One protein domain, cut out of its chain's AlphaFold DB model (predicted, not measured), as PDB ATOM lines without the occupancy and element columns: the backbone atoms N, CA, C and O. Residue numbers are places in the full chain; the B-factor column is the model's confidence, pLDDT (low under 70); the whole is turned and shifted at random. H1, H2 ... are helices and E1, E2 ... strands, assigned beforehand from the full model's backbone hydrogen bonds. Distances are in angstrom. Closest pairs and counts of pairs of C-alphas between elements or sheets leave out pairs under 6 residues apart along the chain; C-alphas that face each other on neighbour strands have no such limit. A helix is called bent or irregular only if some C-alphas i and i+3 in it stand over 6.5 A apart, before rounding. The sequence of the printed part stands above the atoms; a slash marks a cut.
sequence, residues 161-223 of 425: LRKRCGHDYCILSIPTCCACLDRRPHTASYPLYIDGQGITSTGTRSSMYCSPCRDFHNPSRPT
ATOM      1  N   LEU A 161     161.979 225.044 179.959       78.38
ATOM      2  CA  LEU A 161     160.863 225.025 179.017       78.38
ATOM      3  C   LEU A 161     161.398 225.099 177.583       78.38
ATOM      4  O   LEU A 161     161.736 226.188 177.100       78.38
ATOM      5  N   ARG A 162     161.436 223.942 176.912       85.81
ATOM      6  CA  ARG A 162     161.809 223.808 175.501       85.81
ATOM      7  C   ARG A 162     160.990 224.780 174.664       85.81
ATOM      8  O   ARG A 162     159.758 224.827 174.756       85.81
ATOM      9  N   LYS A 163     161.663 225.592 173.852       89.38
ATOM     10  CA  LYS A 163     160.981 226.555 172.979       89.38
ATOM     11  C   LYS A 163     160.472 225.837 171.736       89.38
ATOM     12  O   LYS A 163     161.165 225.000 171.171       89.38
ATOM     13  N   ARG A 164     159.302 226.233 171.230       89.50
ATOM     14  CA  ARG A 164     158.698 225.647 170.008       89.50
ATOM     15  C   ARG A 164     159.551 225.818 168.750       89.50
ATOM     16  O   ARG A 164     159.332 225.143 167.758       89.50
ATOM     17  N   CYS A 165     160.492 226.750 168.796       87.38
ATOM     18  CA  CYS A 165     161.417 227.054 167.716       87.38
ATOM     19  C   CYS A 165     162.704 226.210 167.752       87.38
ATOM     20  O   CYS A 165     163.536 226.369 166.873       87.38
ATOM     21  N   GLY A 166     162.869 225.320 168.740       85.56
ATOM     22  CA  GLY A 166     164.030 224.428 168.835       85.56
ATOM     23  C   GLY A 166     165.279 225.052 169.469       85.56
ATOM     24  O   GLY A 166     166.320 224.408 169.496       85.56
ATOM     25  N   HIS A 167     165.197 226.282 169.992       80.69
ATOM     26  CA  HIS A 167     166.295 226.906 170.741       80.69
ATOM     27  C   HIS A 167     166.017 226.840 172.248       80.69
ATOM     28  O   HIS A 167     165.193 227.598 172.765       80.69
ATOM     29  N   ASP A 168     166.729 225.972 172.961       80.19
ATOM     30  CA  ASP A 168     166.431 225.645 174.366       80.19
ATOM     31  C   ASP A 168     166.961 226.668 175.389       80.19
ATOM     32  O   ASP A 168     166.644 226.594 176.573       80.19
ATOM     33  N   TYR A 169     167.712 227.677 174.940       87.81
ATOM     34  CA  TYR A 169     168.469 228.578 175.822       87.81
ATOM     35  C   TYR A 169     167.972 230.032 175.827       87.81
ATOM     36  O   TYR A 169     168.691 230.951 176.212       87.81
ATOM     37  N   CYS A 170     166.735 230.290 175.403       92.12
ATOM     38  CA  CYS A 170     166.176 231.639 175.477       92.12
ATOM     39  C   CYS A 170     165.761 231.999 176.914       92.12
ATOM     40  O   CYS A 170     164.963 231.292 177.520       92.12
ATOM     41  N   ILE A 171     166.225 233.155 177.407       92.06
ATOM     42  CA  ILE A 171     165.915 233.671 178.756       92.06
ATOM     43  C   ILE A 171     164.426 233.978 178.993       92.06
ATOM     44  O   ILE A 171     163.969 234.022 180.131       92.06
ATOM     45  N   LEU A 172     163.649 234.204 177.929       91.69
ATOM     46  CA  LEU A 172     162.216 234.462 178.057       91.69
ATOM     47  C   LEU A 172     161.478 233.211 178.546       91.69
ATOM     48  O   LEU A 172     161.717 232.121 178.039       91.69
ATOM     49  N   SER A 173     160.526 233.358 179.468       92.12
ATOM     50  CA  SER A 173     159.717 232.251 180.012       92.12
ATOM     51  C   SER A 173     158.595 231.768 179.079       92.12
ATOM     52  O   SER A 173     158.017 230.710 179.301       92.12
ATOM     53  N   ILE A 174     158.311 232.501 178.005       91.75
ATOM     54  CA  ILE A 174     157.271 232.180 177.013       91.75
ATOM     55  C   ILE A 174     157.720 231.094 176.015       91.75
ATOM     56  O   ILE A 174     158.923 230.881 175.843       91.75
ATOM     57  N   PRO A 175     156.787 230.363 175.367       92.88
ATOM     58  CA  PRO A 175     157.106 229.198 174.523       92.88
ATOM     59  C   PRO A 175     157.839 229.531 173.211       92.88
ATOM     60  O   PRO A 175     158.330 228.629 172.529       92.88
ATOM     61  N   THR A 176     157.925 230.806 172.844       94.31
ATOM     62  CA  THR A 176     158.643 231.322 171.674       94.31
ATOM     63  C   THR A 176     159.879 232.105 172.121       94.31
ATOM     64  O   THR A 176     159.862 232.779 173.149       94.31
ATOM     65  N   CYS A 177     160.989 231.998 171.385       95.44
ATOM     66  CA  CYS A 177     162.206 232.727 171.742       95.44
ATOM     67  C   CYS A 177     162.115 234.214 171.350       95.44
ATOM     68  O   CYS A 177     161.275 234.592 170.533       95.44
ATOM     69  N   CYS A 178     163.007 235.053 171.893       95.75
ATOM     70  CA  CYS A 178     163.012 236.492 171.602       95.75
ATOM     71  C   CYS A 178     163.161 236.803 170.102       95.75
ATOM     72  O   CYS A 178     162.513 237.717 169.609       95.75
ATOM     73  N   ALA A 179     163.931 235.998 169.366       95.88
ATOM     74  CA  ALA A 179     164.107 236.173 167.929       95.88
ATOM     75  C   ALA A 179     162.862 235.783 167.115       95.88
ATOM     76  O   ALA A 179     162.510 236.483 166.174       95.88
ATOM     77  N   CYS A 180     162.154 234.711 167.489       95.12
ATOM     78  CA  CYS A 180     160.904 234.316 166.828       95.12
ATOM     79  C   CYS A 180     159.725 235.234 167.171       95.12
ATOM     80  O   CYS A 180     158.750 235.298 166.426       95.12
ATOM     81  N   LEU A 181     159.780 235.897 168.326       96.06
ATOM     82  CA  LEU A 181     158.793 236.898 168.727       96.06
ATOM     83  C   LEU A 181     159.014 238.247 168.065       96.06
ATOM     84  O   LEU A 181     158.063 239.015 167.925       96.06
ATOM     85  N   ASP A 182     160.249 238.545 167.678       96.00
ATOM     86  CA  ASP A 182     160.551 239.755 166.944       96.00
ATOM     87  C   ASP A 182     159.835 239.714 165.581       96.00
ATOM     88  O   ASP A 182     160.115 238.873 164.729       96.00
ATOM     89  N   ARG A 183     158.905 240.653 165.368       96.38
ATOM     90  CA  ARG A 183     158.169 240.862 164.106       96.38
ATOM     91  C   ARG A 183     158.538 242.170 163.400       96.38
ATOM     92  O   ARG A 183     157.839 242.574 162.475       96.38
ATOM     93  N   ARG A 184     159.601 242.854 163.834       94.62
ATOM     94  CA  ARG A 184     160.074 244.083 163.186       94.62
ATOM     95  C   ARG A 184     160.431 243.810 161.712       94.62
ATOM     96  O   ARG A 184     160.949 242.734 161.404       94.62
ATOM     97  N   PRO A 185     160.153 244.744 160.791       95.75
ATOM     98  CA  PRO A 185     160.497 244.577 159.381       95.75
ATOM     99  C   PRO A 185     162.016 244.498 159.215       95.75
ATOM    100  O   PRO A 185     162.737 245.226 159.884       95.75
ATOM    101  N   HIS A 186     162.508 243.637 158.319       94.69
ATOM    102  CA  HIS A 186     163.941 243.529 158.039       94.69
ATOM    103  C   HIS A 186     164.474 244.823 157.408       94.69
ATOM    104  O   HIS A 186     164.307 245.051 156.214       94.69
ATOM    105  N   THR A 187     165.136 245.654 158.210       96.38
ATOM    106  CA  THR A 187     165.858 246.850 157.765       96.38
ATOM    107  C   THR A 187     167.371 246.629 157.801       96.38
ATOM    108  O   THR A 187     167.866 245.750 158.513       96.38
ATOM    109  N   ALA A 188     168.115 247.430 157.029       95.06
ATOM    110  CA  ALA A 188     169.580 247.389 157.013       95.06
ATOM    111  C   ALA A 188     170.189 247.784 158.371       95.06
ATOM    112  O   ALA A 188     171.245 247.280 158.747       95.06
ATOM    113  N   SER A 189     169.499 248.642 159.123       96.44
ATOM    114  CA  SER A 189     169.887 249.042 160.467       96.44
ATOM    115  C   SER A 189     168.683 249.265 161.378       96.44
ATOM    116  O   SER A 189     167.555 249.477 160.927       96.44
ATOM    117  N   TYR A 190     168.937 249.181 162.680       96.50
ATOM    118  CA  TYR A 190     167.986 249.422 163.755       96.50
ATOM    119  C   TYR A 190     168.565 250.465 164.712       96.50
ATOM    120  O   TYR A 190     169.783 250.479 164.923       96.50
ATOM    121  N   PRO A 191     167.715 251.313 165.315       95.88
ATOM    122  CA  PRO A 191     168.151 252.214 166.366       95.88
ATOM    123  C   PRO A 191     168.624 251.397 167.573       95.88
ATOM    124  O   PRO A 191     167.906 250.526 168.071       95.88
ATOM    125  N   LEU A 192     169.841 251.675 168.024       96.44
ATOM    126  CA  LEU A 192     170.454 251.102 169.212       96.44
ATOM    127  C   LEU A 192     170.979 252.249 170.068       96.44
ATOM    128  O   LEU A 192     171.680 253.124 169.575       96.44
ATOM    129  N   TYR A 193     170.629 252.253 171.349       95.12
ATOM    130  CA  TYR A 193     171.196 253.211 172.285       95.12
ATOM    131  C   TYR A 193     172.566 252.717 172.757       95.12
ATOM    132  O   TYR A 193     172.690 251.576 173.206       95.12
ATOM    133  N   ILE A 194     173.580 253.571 172.646       92.19
ATOM    134  CA  ILE A 194     174.941 253.317 173.118       92.19
ATOM    135  C   ILE A 194     175.280 254.378 174.167       92.19
ATOM    136  O   ILE A 194     175.209 255.579 173.892       92.19
ATOM    137  N   ASP A 195     175.667 253.933 175.365       90.25
ATOM    138  CA  ASP A 195     176.054 254.823 176.463       90.25
ATOM    139  C   ASP A 195     177.158 255.795 176.012       90.25
ATOM    140  O   ASP A 195     178.206 255.386 175.511       90.25
ATOM    141  N   GLY A 196     176.901 257.098 176.165       95.44
ATOM    142  CA  GLY A 196     177.808 258.176 175.754       95.44
ATOM    143  C   GLY A 196     177.739 258.585 174.276       95.44
ATOM    144  O   GLY A 196     178.287 259.627 173.930       95.44
ATOM    145  N   GLN A 197     177.053 257.828 173.413       93.19
ATOM    146  CA  GLN A 197     176.840 258.182 171.996       93.19
ATOM    147  C   GLN A 197     175.376 258.495 171.657       93.19
ATOM    148  O   GLN A 197     175.105 259.123 170.636       93.19
ATOM    149  N   GLY A 198     174.429 258.081 172.501       95.75
ATOM    150  CA  GLY A 198     173.000 258.266 172.259       95.75
ATOM    151  C   GLY A 198     172.413 257.188 171.346       95.75
ATOM    152  O   GLY A 198     172.905 256.059 171.294       95.75
ATOM    153  N   ILE A 199     171.318 257.513 170.655       95.56
ATOM    154  CA  ILE A 199     170.658 256.596 169.716       95.56
ATOM    155  C   ILE A 199     171.422 256.613 168.390       95.56
ATOM    156  O   ILE A 199     171.434 257.625 167.693       95.56
ATOM    157  N   THR A 200     172.010 255.484 168.007       97.00
ATOM    158  CA  THR A 200     172.690 255.306 166.719       97.00
ATOM    159  C   THR A 200     171.917 254.333 165.831       97.00
ATOM    160  O   THR A 200     171.340 253.351 166.293       97.00
ATOM    161  N   SER A 201     171.918 254.552 164.516       96.50
ATOM    162  CA  SER A 201     171.315 253.637 163.534       96.50
ATOM    163  C   SER A 201     172.311 252.571 163.059       96.50
ATOM    164  O   SER A 201     172.413 252.304 161.863       96.50
ATOM    165  N   THR A 202     173.103 252.007 163.974       95.69
ATOM    166  CA  THR A 202     174.143 250.999 163.676       95.69
ATOM    167  C   THR A 202     173.775 249.599 164.166       95.69
ATOM    168  O   THR A 202     174.501 248.639 163.910       95.69
ATOM    169  N   GLY A 203     172.644 249.452 164.864       95.25
ATOM    170  CA  GLY A 203     172.196 248.173 165.395       95.25
ATOM    171  C   GLY A 203     171.778 247.204 164.294       95.25
ATOM    172  O   GLY A 203     171.103 247.569 163.334       95.25
ATOM    173  N   THR A 204     172.118 245.929 164.456       95.81
ATOM    174  CA  THR A 204     171.474 244.848 163.701       95.81
ATOM    175  C   THR A 204     170.208 244.408 164.423       95.81
ATOM    176  O   THR A 204     170.064 244.608 165.631       95.81
ATOM    177  N   ARG A 205     169.296 243.729 163.723       95.69
ATOM    178  CA  ARG A 205     168.076 243.188 164.342       95.69
ATOM    179  C   ARG A 205     168.375 242.331 165.578       95.69
ATOM    180  O   ARG A 205     167.714 242.454 166.607       95.69
ATOM    181  N   SER A 206     169.420 241.510 165.473       95.50
ATOM    182  CA  SER A 206     169.852 240.558 166.495       95.50
ATOM    183  C   SER A 206     170.576 241.186 167.685       95.50
ATOM    184  O   SER A 206     170.748 240.513 168.699       95.50
ATOM    185  N   SER A 207     170.958 242.467 167.618       94.38
ATOM    186  CA  SER A 207     171.589 243.180 168.742       94.38
ATOM    187  C   SER A 207     170.722 243.193 170.009       94.38
ATOM    188  O   SER A 207     171.263 243.139 171.110       94.38
ATOM    189  N   MET A 208     169.395 243.159 169.840       93.94
ATOM    190  CA  MET A 208     168.393 243.164 170.916       93.94
ATOM    191  C   MET A 208     167.957 241.756 171.358       93.94
ATOM    192  O   MET A 208     167.066 241.615 172.196       93.94
ATOM    193  N   TYR A 209     168.529 240.695 170.781       95.38
ATOM    194  CA  TYR A 209     168.236 239.323 171.198       95.38
ATOM    195  C   TYR A 209     169.074 238.951 172.422       95.38
ATOM    196  O   TYR A 209     170.194 239.435 172.603       95.38
ATOM    197  N   CYS A 210     168.562 238.041 173.254       94.31
ATOM    198  CA  CYS A 210     169.383 237.423 174.293       94.31
ATOM    199  C   CYS A 210     170.565 236.678 173.650       94.31
ATOM    200  O   CYS A 210     170.442 236.214 172.514       94.31
ATOM    201  N   SER A 211     171.693 236.546 174.360       93.25
ATOM    202  CA  SER A 211     172.927 235.988 173.779       93.25
ATOM    203  C   SER A 211     172.705 234.672 173.017       93.25
ATOM    204  O   SER A 211     173.074 234.629 171.848       93.25
ATOM    205  N   PRO A 212     171.987 233.666 173.557       91.75
ATOM    206  CA  PRO A 212     171.799 232.404 172.838       91.75
ATOM    207  C   PRO A 212     170.995 232.540 171.536       91.75
ATOM    208  O   PRO A 212     171.324 231.916 170.531       91.75
ATOM    209  N   CYS A 213     169.961 233.386 171.512       94.25
ATOM    210  CA  CYS A 213     169.202 233.647 170.286       94.25
ATOM    211  C   CYS A 213     169.980 234.518 169.299       94.25
ATOM    212  O   CYS A 213     169.847 234.348 168.089       94.25
ATOM    213  N   ARG A 214     170.784 235.459 169.799       94.06
ATOM    214  CA  ARG A 214     171.644 236.299 168.968       94.06
ATOM    215  C   ARG A 214     172.671 235.457 168.222       94.06
ATOM    216  O   ARG A 214     172.821 235.653 167.022       94.06
ATOM    217  N   ASP A 215     173.320 234.528 168.915       90.88
ATOM    218  CA  ASP A 215     174.366 233.677 168.343       90.88
ATOM    219  C   ASP A 215     173.777 232.698 167.313       90.88
ATOM    220  O   ASP A 215     174.335 232.529 166.233       90.88
ATOM    221  N   PHE A 216     172.591 232.139 167.582       90.69
ATOM    222  CA  PHE A 216     171.890 231.265 166.634       90.69
ATOM    223  C   PHE A 216     171.480 231.984 165.336       90.69
ATOM    224  O   PHE A 216     171.636 231.448 164.242       90.69
ATOM    225  N   HIS A 217     170.954 233.210 165.442       88.75
ATOM    226  CA  HIS A 217     170.451 233.963 164.286       88.75
ATOM    227  C   HIS A 217     171.513 234.811 163.573       88.75
ATOM    228  O   HIS A 217     171.211 235.409 162.540       88.75
ATOM    229  N   ASN A 218     172.734 234.892 164.103       89.69
ATOM    230  CA  ASN A 218     173.841 235.614 163.484       89.69
ATOM    231  C   ASN A 218     175.082 234.713 163.356       89.69
ATOM    232  O   ASN A 218     176.090 234.961 164.025       89.69
ATOM    233  N   PRO A 219     175.036 233.685 162.485       77.31
ATOM    234  CA  PRO A 219     176.141 232.738 162.320       77.31
ATOM    235  C   PRO A 219     177.410 233.394 161.756       77.31
ATOM    236  O   PRO A 219     178.488 232.814 161.813       77.31
ATOM    237  N   SER A 220     177.302 234.613 161.219       76.56
ATOM    238  CA  SER A 220     178.431 235.382 160.693       76.56
ATOM    239  C   SER A 220     179.385 235.873 161.783       76.56
ATOM    240  O   SER A 220     180.489 236.317 161.467       76.56
ATOM    241  N   ARG A 221     178.995 235.807 163.062       67.94
ATOM    242  CA  ARG A 221     179.922 236.043 164.167       67.94
ATOM    243  C   ARG A 221     180.646 234.725 164.455       67.94
ATOM    244  O   ARG A 221     179.962 233.766 164.798       67.94
ATOM    245  N   PRO A 222     181.986 234.644 164.340       55.28
ATOM    246  CA  PRO A 222     182.714 233.436 164.703       55.28
ATOM    247  C   PRO A 222     182.399 233.112 166.160       55.28
ATOM    248  O   PRO A 222     182.784 233.844 167.076       55.28
ATOM    249  N   THR A 223     181.613 232.060 166.358       51.50
ATOM    250  CA  THR A 223     181.211 231.586 167.671       51.50
ATOM    251  C   THR A 223     182.486 231.223 168.412       51.50
ATOM    252  O   THR A 223     183.190 230.293 168.024       51.50
TER     253      THR A 223
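This is residues 161 to 223 of the 425 residues of an uncharacterized protein of Piloderma croceum (strain F 1598) (UniProt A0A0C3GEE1). A two-stranded hairpin, E1 and E2, makes one end of a loosely built domain, and a small cluster of three short helices makes the middle, with H3 touching both H1 and H2. The opposite end is a winding stretch with no named element, residues 161 to 177. The printed part has 63 residues, with three named helices and two named strands in the order H1, E1, E2, H2, H3; the sheet, of order E1 - E2, is antiparallel. The class is mixed, helices and strands, though under half of the residues, 26 of 63, are in named elements. The whole is only just loose, close to compact, with a radius of gyration of the C-alphas of 12.9 A and spans of 37 by 25 by 23 A.

E1, residues 190 to 194, and E2, residues 198 to 203, are antiparallel neighbours and form a hairpin, with 135 degrees between their directions. N 192 and O 200, 2.8 A apart, and N 200 and O 192, 2.9 A apart, are within hydrogen-bond range. The C-alphas of Ile 194 and Gly 198 face each other at 5.4 A. H2, residues 205 to 208, follows E2 by a tight link; the closest C-alphas of E1 and H2, those of Tyr 190 and Arg 205, are 6.3 A apart. H3, residues 211 to 217, touches H2, with the closest C-alphas, those of Ser 206 and Arg 214, at 5.2 A. H1, residues 178 to 181, touches H3, with the closest C-alphas, those of Ala 179 and Cys 213, at 6.2 A. H1 and H2 are close but not clearly touching, with the C-alphas of Ala 179 and Ser 206 closest at 7.4 A. H3 is apart from both strands, and H1 is apart from E2. In H3 every O i to N i+4 pair is within hydrogen-bond range; H1 and H2 are too short for such a pair, and the one O i to N i+3 pair of each is not within range.

E1 is 12.3 A long from C-alpha 190 at (167.986, 249.422, 163.755) to C-alpha 194, and E2 is 12.2 A long from C-alpha 198 to C-alpha 203. H2 is irregular, but only just: C-alphas 205 and 208 are 6.6 A apart. H1 begins with C-alpha 178 at (163.012, 236.492, 171.602) and is 5.1 A long. H3 is 10.0 A long and ends with C-alpha 217 at (170.451, 233.963, 164.286).

The two C-alphas farthest apart, those of Arg 164 and Gly 196, are 38.2 A apart. The printed part has no cut. The link from H1 to E1, 8 residues, is short, and the other links between named elements are tight. The mean pLDDT of the printed part is 90.7; residues 221 to 223 are under 70.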